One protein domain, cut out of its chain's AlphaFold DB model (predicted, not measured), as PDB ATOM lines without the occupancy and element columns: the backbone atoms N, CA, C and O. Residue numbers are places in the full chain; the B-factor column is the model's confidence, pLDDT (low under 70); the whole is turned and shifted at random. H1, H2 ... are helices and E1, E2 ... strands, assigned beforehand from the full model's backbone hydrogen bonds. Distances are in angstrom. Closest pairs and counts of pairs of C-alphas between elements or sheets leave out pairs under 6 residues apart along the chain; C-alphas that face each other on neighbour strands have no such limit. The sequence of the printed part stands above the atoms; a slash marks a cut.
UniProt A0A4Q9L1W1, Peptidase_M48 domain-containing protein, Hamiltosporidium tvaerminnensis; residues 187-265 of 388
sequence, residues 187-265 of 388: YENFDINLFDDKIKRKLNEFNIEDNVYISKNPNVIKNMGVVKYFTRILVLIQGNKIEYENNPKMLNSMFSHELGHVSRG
ATOM      1  N   TYR A 187     -37.739  -0.817  12.287       92.06
ATOM      2  CA  TYR A 187     -37.520  -2.080  12.987       92.06
ATOM      3  C   TYR A 187     -36.931  -1.850  14.387       92.06
ATOM      4  O   TYR A 187     -36.408  -0.779  14.694       92.06
ATOM      5  N   GLU A 188     -37.025  -2.855  15.245       92.94
ATOM      6  CA  GLU A 188     -36.401  -2.934  16.571       92.94
ATOM      7  C   GLU A 188     -35.678  -4.276  16.729       92.94
ATOM      8  O   GLU A 188     -35.960  -5.214  15.979       92.94
ATOM      9  N   ASN A 189     -34.731  -4.373  17.667       92.75
ATOM     10  CA  ASN A 189     -34.030  -5.631  17.940       92.75
ATOM     11  C   ASN A 189     -35.033  -6.689  18.418       92.75
ATOM     12  O   ASN A 189     -35.863  -6.420  19.289       92.75
ATOM     13  N   PHE A 190     -34.952  -7.893  17.862       91.75
ATOM     14  CA  PHE A 190     -35.774  -9.016  18.296       91.75
ATOM     15  C   PHE A 190     -35.115  -9.735  19.477       91.75
ATOM     16  O   PHE A 190     -33.901  -9.925  19.496       91.75
ATOM     17  N   ASP A 191     -35.914 -10.173  20.450       90.25
ATOM     18  CA  ASP A 191     -35.403 -10.942  21.583       90.25
ATOM     19  C   ASP A 191     -35.109 -12.389  21.163       90.25
ATOM     20  O   ASP A 191     -36.010 -13.217  21.009       90.25
ATOM     21  N   ILE A 192     -33.823 -12.700  20.992       90.88
ATOM     22  CA  ILE A 192     -33.352 -14.027  20.584       90.88
ATOM     23  C   ILE A 192     -33.652 -15.129  21.615       90.88
ATOM     24  O   ILE A 192     -33.582 -16.312  21.278       90.88
ATOM     25  N   ASN A 193     -34.033 -14.780  22.849       91.62
ATOM     26  CA  ASN A 193     -34.437 -15.757  23.863       91.62
ATOM     27  C   ASN A 193     -35.785 -16.428  23.546       91.62
ATOM     28  O   ASN A 193     -36.049 -17.507  24.073       91.62
ATOM     29  N   LEU A 194     -36.590 -15.843  22.647       90.62
ATOM     30  CA  LEU A 194     -37.840 -16.423  22.132       90.62
ATOM     31  C   LEU A 194     -37.616 -17.591  21.151       90.62
ATOM     32  O   LEU A 194     -38.546 -18.344  20.851       90.62
ATOM     33  N   PHE A 195     -36.395 -17.753  20.637       93.38
ATOM     34  CA  PHE A 195     -36.007 -18.932  19.868       93.38
ATOM     35  C   PHE A 195     -35.684 -20.124  20.782       93.38
ATOM     36  O   PHE A 195     -35.456 -19.968  21.980       93.38
ATOM     37  N   ASP A 196     -35.620 -21.332  20.220       94.50
ATOM     38  CA  ASP A 196     -35.092 -22.498  20.935       94.50
ATOM     39  C   ASP A 196     -33.556 -22.598  20.852       94.50
ATOM     40  O   ASP A 196     -32.888 -21.914  20.069       94.50
ATOM     41  N   ASP A 197     -32.971 -23.476  21.666       94.38
ATOM     42  CA  ASP A 197     -31.516 -23.580  21.810       94.38
ATOM     43  C   ASP A 197     -30.803 -24.208  20.599       94.38
ATOM     44  O   ASP A 197     -29.572 -24.183  20.533       94.38
ATOM     45  N   LYS A 198     -31.511 -24.776  19.609       94.38
ATOM     46  CA  LYS A 198     -30.897 -25.112  18.309       94.38
ATOM     47  C   LYS A 198     -30.702 -23.841  17.486       94.38
ATOM     48  O   LYS A 198     -29.620 -23.639  16.939       94.38
ATOM     49  N   ILE A 199     -31.726 -22.989  17.424       94.88
ATOM     50  CA  ILE A 199     -31.689 -21.732  16.669       94.88
ATOM     51  C   ILE A 199     -30.703 -20.745  17.303       94.88
ATOM     52  O   ILE A 199     -29.864 -20.218  16.575       94.88
ATOM     53  N   LYS A 200     -30.696 -20.576  18.636       94.88
ATOM     54  CA  LYS A 200     -29.693 -19.741  19.337       94.88
ATOM     55  C   LYS A 200     -28.261 -20.158  18.998       94.88
ATOM     56  O   LYS A 200     -27.460 -19.328  18.592       94.88
ATOM     57  N   ARG A 201     -27.946 -21.458  19.055       94.75
ATOM     58  CA  ARG A 201     -26.610 -21.953  18.668       94.75
ATOM     59  C   ARG A 201     -26.253 -21.629  17.215       94.75
ATOM     60  O   ARG A 201     -25.093 -21.344  16.948       94.75
ATOM     61  N   LYS A 202     -27.221 -21.633  16.289       94.75
ATOM     62  CA  LYS A 202     -26.991 -21.244  14.887       94.75
ATOM     63  C   LYS A 202     -26.892 -19.734  14.661       94.75
ATOM     64  O   LYS A 202     -26.193 -19.343  13.735       94.75
ATOM     65  N   LEU A 203     -27.520 -18.894  15.489       92.62
ATOM     66  CA  LEU A 203     -27.271 -17.446  15.477       92.62
ATOM     67  C   LEU A 203     -25.793 -17.167  15.781       92.62
ATOM     68  O   LEU A 203     -25.105 -16.585  14.944       92.62
ATOM     69  N   ASN A 204     -25.302 -17.701  16.901       93.44
ATOM     70  CA  ASN A 204     -23.923 -17.527  17.360       93.44
ATOM     71  C   ASN A 204     -22.900 -18.170  16.400       93.44
ATOM     72  O   ASN A 204     -21.858 -17.589  16.118       93.44
ATOM     73  N   GLU A 205     -23.197 -19.347  15.828       93.06
ATOM     74  CA  GLU A 205     -22.345 -20.002  14.812       93.06
ATOM     75  C   GLU A 205     -22.126 -19.126  13.562       93.06
ATOM     76  O   GLU A 205     -21.079 -19.212  12.918       93.06
ATOM     77  N   PHE A 206     -23.089 -18.262  13.228       90.69
ATOM     78  CA  PHE A 206     -22.995 -17.325  12.108       90.69
ATOM     79  C   PHE A 206     -22.639 -15.885  12.521       90.69
ATOM     80  O   PHE A 206     -22.410 -15.068  11.631       90.69
ATOM     81  N   ASN A 207     -22.513 -15.585  13.821       91.31
ATOM     82  CA  ASN A 207     -22.269 -14.247  14.383       91.31
ATOM     83  C   ASN A 207     -23.348 -13.221  13.954       91.31
ATOM     84  O   ASN A 207     -23.041 -12.146  13.430       91.31
ATOM     85  N   ILE A 208     -24.629 -13.586  14.100       92.25
ATOM     86  CA  ILE A 208     -25.799 -12.767  13.709       92.25
ATOM     87  C   ILE A 208     -26.830 -12.557  14.832       92.25
ATOM     88  O   ILE A 208     -27.902 -12.013  14.574       92.25
ATOM     89  N   GLU A 209     -26.521 -12.956  16.062       91.88
ATOM     90  CA  GLU A 209     -27.355 -12.803  17.259       91.88
ATOM     91  C   GLU A 209     -27.829 -11.353  17.469       91.88
ATOM     92  O   GLU A 209     -29.032 -11.111  17.547       91.88
ATOM     93  N   ASP A 210     -26.917 -10.379  17.403       91.19
ATOM     94  CA  ASP A 210     -27.217  -8.939  17.508       91.19
ATOM     95  C   ASP A 210     -27.888  -8.342  16.252       91.19
ATOM     96  O   ASP A 210     -28.193  -7.148  16.206       91.19
ATOM     97  N   ASN A 211     -28.088  -9.142  15.198       92.12
ATOM     98  CA  ASN A 211     -28.541  -8.690  13.879       92.12
ATOM     99  C   ASN A 211     -29.947  -9.214  13.505       92.12
ATOM    100  O   ASN A 211     -30.334  -9.180  12.330       92.12
ATOM    101  N   VAL A 212     -30.727  -9.687  14.484       93.44
ATOM    102  CA  VAL A 212     -32.136 -10.074  14.299       93.44
ATOM    103  C   VAL A 212     -33.061  -8.917  14.680       93.44
ATOM    104  O   VAL A 212     -32.998  -8.397  15.791       93.44
ATOM    105  N   TYR A 213     -33.959  -8.534  13.772       93.50
ATOM    106  CA  TYR A 213     -34.853  -7.389  13.950       93.50
ATOM    107  C   TYR A 213     -36.303  -7.719  13.595       93.50
ATOM    108  O   TYR A 213     -36.559  -8.479  12.661       93.50
ATOM    109  N   ILE A 214     -37.264  -7.079  14.259       92.06
ATOM    110  CA  ILE A 214     -38.703  -7.184  13.977       92.06
ATOM    111  C   ILE A 214     -39.305  -5.820  13.625       92.06
ATOM    112  O   ILE A 214     -38.830  -4.780  14.075       92.06
ATOM    113  N   SER A 215     -40.305  -5.799  12.742       91.00
ATOM    114  CA  SER A 215     -40.921  -4.551  12.283       91.00
ATOM    115  C   SER A 215     -41.812  -3.924  13.358       91.00
ATOM    116  O   SER A 215     -42.752  -4.562  13.826       91.00
ATOM    117  N   LYS A 216     -41.567  -2.646  13.672       88.81
ATOM    118  CA  LYS A 216     -42.363  -1.845  14.624       88.81
ATOM    119  C   LYS A 216     -43.825  -1.694  14.190       88.81
ATOM    120  O   LYS A 216     -44.720  -1.638  15.022       88.81
ATOM    121  N   ASN A 217     -44.054  -1.639  12.876       84.94
ATOM    122  CA  ASN A 217     -45.375  -1.560  12.258       84.94
ATOM    123  C   ASN A 217     -45.641  -2.870  11.491       84.94
ATOM    124  O   ASN A 217     -45.263  -2.977  10.320       84.94
ATOM    125  N   PRO A 218     -46.250  -3.891  12.122       77.38
ATOM    126  CA  PRO A 218     -46.464  -5.184  11.485       77.38
ATOM    127  C   PRO A 218     -47.524  -5.100  10.380       77.38
ATOM    128  O   PRO A 218     -48.687  -4.780  10.621       77.38
ATOM    129  N   ASN A 219     -47.131  -5.449   9.154       68.62
ATOM    130  CA  ASN A 219     -48.063  -5.635   8.043       68.62
ATOM    131  C   ASN A 219     -48.905  -6.912   8.224       68.62
ATOM    132  O   ASN A 219     -48.478  -7.878   8.853       68.62
ATOM    133  N   VAL A 220     -50.072  -6.958   7.567       63.84
ATOM    134  CA  VAL A 220     -50.970  -8.136   7.533       63.84
ATOM    135  C   VAL A 220     -50.304  -9.371   6.894       63.84
ATOM    136  O   VAL A 220     -50.686 -10.507   7.171       63.84
ATOM    137  N   ILE A 221     -49.300  -9.160   6.037       65.69
ATOM    138  CA  ILE A 221     -48.516 -10.228   5.408       65.69
ATOM    139  C   ILE A 221     -47.334 -10.573   6.314       65.69
ATOM    140  O   ILE A 221     -46.457  -9.740   6.541       65.69
ATOM    141  N   LYS A 222     -47.297 -11.826   6.773       77.81
ATOM    142  CA  LYS A 222     -46.178 -12.374   7.542       77.81
ATOM    143  C   LYS A 222     -45.036 -12.758   6.621       77.81
ATOM    144  O   LYS A 222     -45.263 -13.463   5.637       77.81
ATOM    145  N   ASN A 223     -43.820 -12.362   6.969       82.62
ATOM    146  CA  ASN A 223     -42.624 -12.753   6.237       82.62
ATOM    147  C   ASN A 223     -41.385 -12.742   7.143       82.62
ATOM    148  O   ASN A 223     -41.361 -12.070   8.172       82.62
ATOM    149  N   MET A 224     -40.334 -13.439   6.731       88.00
ATOM    150  CA  MET A 224     -38.973 -13.207   7.222       88.00
ATOM    151  C   MET A 224     -38.054 -13.018   6.011       88.00
ATOM    152  O   MET A 224     -38.446 -13.323   4.884       88.00
ATOM    153  N   GLY A 225     -36.874 -12.437   6.209       87.94
ATOM    154  CA  GLY A 225     -35.945 -12.216   5.106       87.94
ATOM    155  C   GLY A 225     -34.539 -11.852   5.558       87.94
ATOM    156  O   GLY A 225     -34.345 -10.839   6.237       87.94
ATOM    157  N   VAL A 226     -33.548 -12.626   5.119       87.75
ATOM    158  CA  VAL A 226     -32.130 -12.263   5.254       87.75
ATOM    159  C   VAL A 226     -31.780 -11.068   4.353       87.75
ATOM    160  O   VAL A 226     -31.877 -11.132   3.125       87.75
ATOM    161  N   VAL A 227     -31.285  -9.982   4.947       85.00
ATOM    162  CA  VAL A 227     -30.678  -8.843   4.246       85.00
ATOM    163  C   VAL A 227     -29.158  -8.921   4.367       85.00
ATOM    164  O   VAL A 227     -28.577  -8.698   5.424       85.00
ATOM    165  N   LYS A 228     -28.515  -9.217   3.236       79.31
ATOM    166  CA  LYS A 228     -27.060  -9.312   3.073       79.31
ATOM    167  C   LYS A 228     -26.490  -7.965   2.597       79.31
ATOM    168  O   LYS A 228     -26.939  -7.447   1.570       79.31
ATOM    169  N   TYR A 229     -25.533  -7.386   3.329       75.38
ATOM    170  CA  TYR A 229     -24.928  -6.079   3.036       75.38
ATOM    171  C   TYR A 229     -23.463  -5.991   3.507       75.38
ATOM    172  O   TYR A 229     -23.183  -5.942   4.704       75.38
ATOM    173  N   PHE A 230     -22.526  -5.932   2.553       75.81
ATOM    174  CA  PHE A 230     -21.077  -6.026   2.791       75.81
ATOM    175  C   PHE A 230     -20.715  -7.219   3.697       75.81
ATOM    176  O   PHE A 230     -20.811  -8.362   3.259       75.81
ATOM    177  N   THR A 231     -20.296  -6.965   4.938       73.62
ATOM    178  CA  THR A 231     -19.948  -7.981   5.943       73.62
ATOM    179  C   THR A 231     -21.096  -8.310   6.896       73.62
ATOM    180  O   THR A 231     -21.039  -9.337   7.566       73.62
ATOM    181  N   ARG A 232     -22.148  -7.481   6.965       80.12
ATOM    182  CA  ARG A 232     -23.281  -7.675   7.883       80.12
ATOM    183  C   ARG A 232     -24.368  -8.530   7.244       80.12
ATOM    184  O   ARG A 232     -24.723  -8.351   6.077       80.12
ATOM    185  N   ILE A 233     -24.923  -9.442   8.029       87.38
ATOM    186  CA  ILE A 233     -26.088 -10.251   7.672       87.38
ATOM    187  C   ILE A 233     -27.165  -9.922   8.698       87.38
ATOM    188  O   ILE A 233     -27.002 -10.234   9.872       87.38
ATOM    189  N   LEU A 234     -28.241  -9.268   8.262       89.50
ATOM    190  CA  LEU A 234     -29.391  -8.955   9.110       89.50
ATOM    191  C   LEU A 234     -30.521  -9.939   8.814       89.50
ATOM    192  O   LEU A 234     -30.724 -10.288   7.649       89.50
ATOM    193  N   VAL A 235     -31.309 -10.328   9.814       90.75
ATOM    194  CA  VAL A 235     -32.558 -11.076   9.592       90.75
ATOM    195  C   VAL A 235     -33.735 -10.201   9.997       90.75
ATOM    196  O   VAL A 235     -33.842  -9.788  11.149       90.75
ATOM    197  N   LEU A 236     -34.606  -9.887   9.035       91.44
ATOM    198  CA  LEU A 236     -35.741  -8.986   9.230       91.44
ATOM    199  C   LEU A 236     -37.051  -9.774   9.310       91.44
ATOM    200  O   LEU A 236     -37.442 -10.443   8.353       91.44
ATOM    201  N   ILE A 237     -37.752  -9.651  10.433       89.94
ATOM    202  CA  ILE A 237     -39.037 -10.293  10.719       89.94
ATOM    203  C   ILE A 237     -40.172  -9.291  10.462       89.94
ATOM    204  O   ILE A 237     -40.173  -8.170  10.974       89.94
ATOM    205  N   GLN A 238     -41.157  -9.695   9.663       85.75
ATOM    206  CA  GLN A 238     -42.386  -8.948   9.395       85.75
ATOM    207  C   GLN A 238     -43.576  -9.732   9.956       85.75
ATOM    208  O   GLN A 238     -44.000 -10.733   9.386       85.75
ATOM    209  N   GLY A 239     -44.099  -9.273  11.089       81.81
ATOM    210  CA  GLY A 239     -45.222  -9.872  11.809       81.81
ATOM    211  C   GLY A 239     -45.296  -9.314  13.231       81.81
ATOM    212  O   GLY A 239     -44.404  -8.581  13.650       81.81
ATOM    213  N   ASN A 240     -46.360  -9.630  13.967       82.25
ATOM    214  CA  ASN A 240     -46.535  -9.158  15.342       82.25
ATOM    215  C   ASN A 240     -45.699 -10.011  16.316       82.25
ATOM    216  O   ASN A 240     -45.839 -11.235  16.323       82.25
ATOM    217  N   LYS A 241     -44.879  -9.369  17.162       82.38
ATOM    218  CA  LYS A 241     -44.064 -10.029  18.197       82.38
ATOM    219  C   LYS A 241     -44.900 -10.966  19.080       82.38
ATOM    220  O   LYS A 241     -44.547 -12.134  19.222       82.38
ATOM    221  N   ILE A 242     -46.061 -10.494  19.539       82.12
ATOM    222  CA  ILE A 242     -46.992 -11.238  20.406       82.12
ATOM    223  C   ILE A 242     -47.481 -12.525  19.729       82.12
ATOM    224  O   ILE A 242     -47.699 -13.540  20.389       82.12
ATOM    225  N   GLU A 243     -47.636 -12.538  18.402       82.38
ATOM    226  CA  GLU A 243     -48.070 -13.747  17.695       82.38
ATOM    227  C   GLU A 243     -46.942 -14.781  17.557       82.38
ATOM    228  O   GLU A 243     -47.213 -15.982  17.562       82.38
ATOM    229  N   TYR A 244     -45.683 -14.344  17.481       84.50
ATOM    230  CA  TYR A 244     -44.528 -15.243  17.502       84.50
ATOM    231  C   TYR A 244     -44.246 -15.791  18.907       84.50
ATOM    232  O   TYR A 244     -43.958 -16.979  19.033       84.50
ATOM    233  N   GLU A 245     -44.422 -14.978  19.954       84.75
ATOM    234  CA  GLU A 245     -44.399 -15.407  21.364       84.75
ATOM    235  C   GLU A 245     -45.462 -16.491  21.633       84.75
ATOM    236  O   GLU A 245     -45.165 -17.530  22.220       84.75
ATOM    237  N   ASN A 246     -46.680 -16.313  21.109       86.75
ATOM    238  CA  ASN A 246     -47.758 -17.311  21.174       86.75
ATOM    239  C   ASN A 246     -47.622 -18.458  20.149       86.75
ATOM    240  O   ASN A 246     -48.450 -19.373  20.126       86.75
ATOM    241  N   ASN A 247     -46.617 -18.437  19.267       87.31
ATOM    242  CA  ASN A 247     -46.407 -19.486  18.268       87.31
ATOM    243  C   ASN A 247     -44.916 -19.761  17.985       87.31
ATOM    244  O   ASN A 247     -44.453 -19.617  16.846       87.31
ATOM    245  N   PRO A 248     -44.149 -20.230  18.991       88.25
ATOM    246  CA  PRO A 248     -42.713 -20.463  18.850       88.25
ATOM    247  C   PRO A 248     -42.389 -21.522  17.785       88.25
ATOM    248  O   PRO A 248     -41.328 -21.467  17.167       88.25
ATOM    249  N   LYS A 249     -43.307 -22.455  17.490       89.88
ATOM    250  CA  LYS A 249     -43.162 -23.405  16.372       89.88
ATOM    251  C   LYS A 249     -43.154 -22.708  15.006       89.88
ATOM    252  O   LYS A 249     -42.304 -23.018  14.171       89.88
ATOM    253  N   MET A 250     -44.048 -21.744  14.774       88.19
ATOM    254  CA  MET A 250     -44.048 -20.931  13.553       88.19
ATOM    255  C   MET A 250     -42.820 -20.010  13.487       88.19
ATOM    256  O   MET A 250     -42.215 -19.891  12.426       88.19
ATOM    257  N   LEU A 251     -42.405 -19.423  14.619       91.12
ATOM    258  CA  LEU A 251     -41.188 -18.608  14.718       91.12
ATOM    259  C   LEU A 251     -39.935 -19.407  14.316       91.12
ATOM    260  O   LEU A 251     -39.283 -19.069  13.330       91.12
ATOM    261  N   ASN A 252     -39.621 -20.484  15.044       93.44
ATOM    262  CA  ASN A 252     -38.394 -21.261  14.839       93.44
ATOM    263  C   ASN A 252     -38.364 -21.945  13.460       93.44
ATOM    264  O   ASN A 252     -37.313 -21.980  12.824       93.44
ATOM    265  N   SER A 253     -39.501 -22.427  12.940       92.88
ATOM    266  CA  SER A 253     -39.538 -23.054  11.610       92.88
ATOM    267  C   SER A 253     -39.303 -22.066  10.466       92.88
ATOM    268  O   SER A 253     -38.438 -22.328   9.628       92.88
ATOM    269  N   MET A 254     -39.979 -20.910  10.454       92.31
ATOM    270  CA  MET A 254     -39.702 -19.844   9.481       92.31
ATOM    271  C   MET A 254     -38.247 -19.373   9.576       92.31
ATOM    272  O   MET A 254     -37.563 -19.269   8.559       92.31
ATOM    273  N   PHE A 255     -37.740 -19.162  10.791       94.12
ATOM    274  CA  PHE A 255     -36.373 -18.695  11.002       94.12
ATOM    275  C   PHE A 255     -35.318 -19.728  10.571       94.12
ATOM    276  O   PHE A 255     -34.287 -19.372  10.003       94.12
ATOM    277  N   SER A 256     -35.594 -21.025  10.749       94.88
ATOM    278  CA  SER A 256     -34.712 -22.105  10.285       94.88
ATOM    279  C   SER A 256     -34.556 -22.157   8.758       94.88
ATOM    280  O   SER A 256     -33.511 -22.587   8.273       94.88
ATOM    281  N   HIS A 257     -35.552 -21.684   7.996       94.81
ATOM    282  CA  HIS A 257     -35.430 -21.503   6.548       94.81
ATOM    283  C   HIS A 257     -34.478 -20.342   6.222       94.81
ATOM    284  O   HIS A 257     -33.533 -20.521   5.455       94.81
ATOM    285  N   GLU A 258     -34.640 -19.188   6.876       92.62
ATOM    286  CA  GLU A 258     -33.740 -18.038   6.695       92.62
ATOM    287  C   GLU A 258     -32.285 -18.362   7.070       92.62
ATOM    288  O   GLU A 258     -31.366 -17.986   6.343       92.62
ATOM    289  N   LEU A 259     -32.043 -19.152   8.122       93.69
ATOM    290  CA  LEU A 259     -30.701 -19.660   8.452       93.69
ATOM    291  C   LEU A 259     -30.094 -20.541   7.341       93.69
ATOM    292  O   LEU A 259     -28.875 -20.556   7.163       93.69
ATOM    293  N   GLY A 260     -30.921 -21.218   6.543       92.88
ATOM    294  CA  GLY A 260     -30.491 -21.916   5.329       92.88
ATOM    295  C   GLY A 260     -30.039 -20.971   4.207       92.88
ATOM    296  O   GLY A 260     -29.155 -21.320   3.424       92.88
ATOM    297  N   HIS A 261     -30.575 -19.748   4.160       89.75
ATOM    298  CA  HIS A 261     -30.066 -18.677   3.296       89.75
ATOM    299  C   HIS A 261     -28.806 -18.018   3.876       89.75
ATOM    300  O   HIS A 261     -27.946 -17.585   3.104       89.75
ATOM    301  N   VAL A 262     -28.652 -17.949   5.205       90.00
ATOM    302  CA  VAL A 262     -27.418 -17.470   5.866       90.00
ATOM    303  C   VAL A 262     -26.243 -18.409   5.587       90.00
ATOM    304  O   VAL A 262     -25.199 -17.939   5.137       90.00
ATOM    305  N   SER A 263     -26.416 -19.719   5.777       89.06
ATOM    306  CA  SER A 263     -25.326 -20.711   5.737       89.06
ATOM    307  C   SER A 263     -24.618 -20.841   4.379       89.06
ATOM    308  O   SER A 263     -23.435 -21.174   4.331       89.06
ATOM    309  N   ARG A 264     -25.290 -20.500   3.268       81.38
ATOM    310  CA  ARG A 264     -24.667 -20.381   1.930       81.38
ATOM    311  C   ARG A 264     -23.857 -19.095   1.710       81.38
ATOM    312  O   ARG A 264     -23.079 -19.004   0.759       81.38
ATOM    313  N   GLY A 265     -24.019 -18.089   2.567       73.69
ATOM    314  CA  GLY A 265     -23.302 -16.818   2.487       73.69
ATOM    315  C   GLY A 265     -23.586 -16.032   1.201       73.69
ATOM    316  O   GLY A 265     -24.708 -15.997   0.698       73.69
TER     317      GLY A 265
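AT A GLANCE: This is residues 187 to 265 of the 388 residues of the protein "Peptidase_M48 domain-containing protein" of Hamiltosporidium tvaerminnensis (UniProt A0A4Q9L1W1). A small twisted sheet of four strands has one long helix, H3, packed along one face, mainly over the hairpin E3 and E4, and no helix on its other face. A second helix, H1, runs side by side with H3, and the short H2 sits near the beginning of H3, at the end of the sheet where E4 ends. The printed part has 79 residues, with three named helices and four named strands in the order E1 H1 E2 E3 E4 H2 H3. The sheet runs E1, E2, E4, E3 and is mixed; the class is mixed, helices and strands. The whole is compact, with a radius of gyration of the C-alphas of 11.6 A, and rounded, with spans of 30 by 25 by 18 A.

IN THESE COORDINATES: E1, residues 187 to 189, begins at C-alpha 187 at (-37.520, -2.080, 12.987). H1, residues 197 to 206, is 14.3 A long. E2 is residues 212 to 215. E3, residues 223 to 229, and E4, residues 232 to 238, are each 19.2 A long; C-alpha 223 is at (-42.624, -12.753, 6.237). H2 is residues 241 to 245. H3, residues 248 to 263, is 21.8 A long, has a kink of 26 degrees near residue 257, and ends at C-alpha 263 at (-25.326, -20.711, 5.737).

HOW THE PARTS SIT: E1 and E2 are antiparallel, with N 188 and O 214 at 2.9 A. E2 and E4 are parallel, with N 237 and O 213 at 2.8 A. The hairpin E3 and E4 is antiparallel, with N 227 and O 234 at 2.8 A and N 238 and O 223 at 2.8 A. These pairs are within hydrogen-bond range. The sheet is only just strongly twisted, with C-alphas up to 4.2 A off its best plane. H3 is on the sheet, at a height over the sheet of 9.4 A, and the two make two layers, a helix on one face of a sheet. H3 lies over E3 and runs along the strands, at 27 degrees to E3 on the local plane; their closest C-alphas, of Val 226 and Glu 258, are 6.2 A apart. H1 is not on the sheet, but touches H3, with the C-alphas of Ile 199 and Asn 252 closest at 7.0 A; they run the same way at a shallow tilt of 23 degrees. H2, not on the sheet either, is close to but not clearly touching H3, with the C-alphas of Tyr 244 and Leu 251 closest at 5.5 A. H1 and H2 are apart. In H2 and H3 every O i to N i+4 pair is within hydrogen-bond range; in H1, 5 of 6 are.

THE WHOLE: The C-alphas farthest apart, of Phe 230 and Asn 246, are 34.3 A apart. The printed part has no cut and no long link. The mean pLDDT of the printed part is 87.9; residues 219 to 221, in the short link from E2 to E3, are under 70.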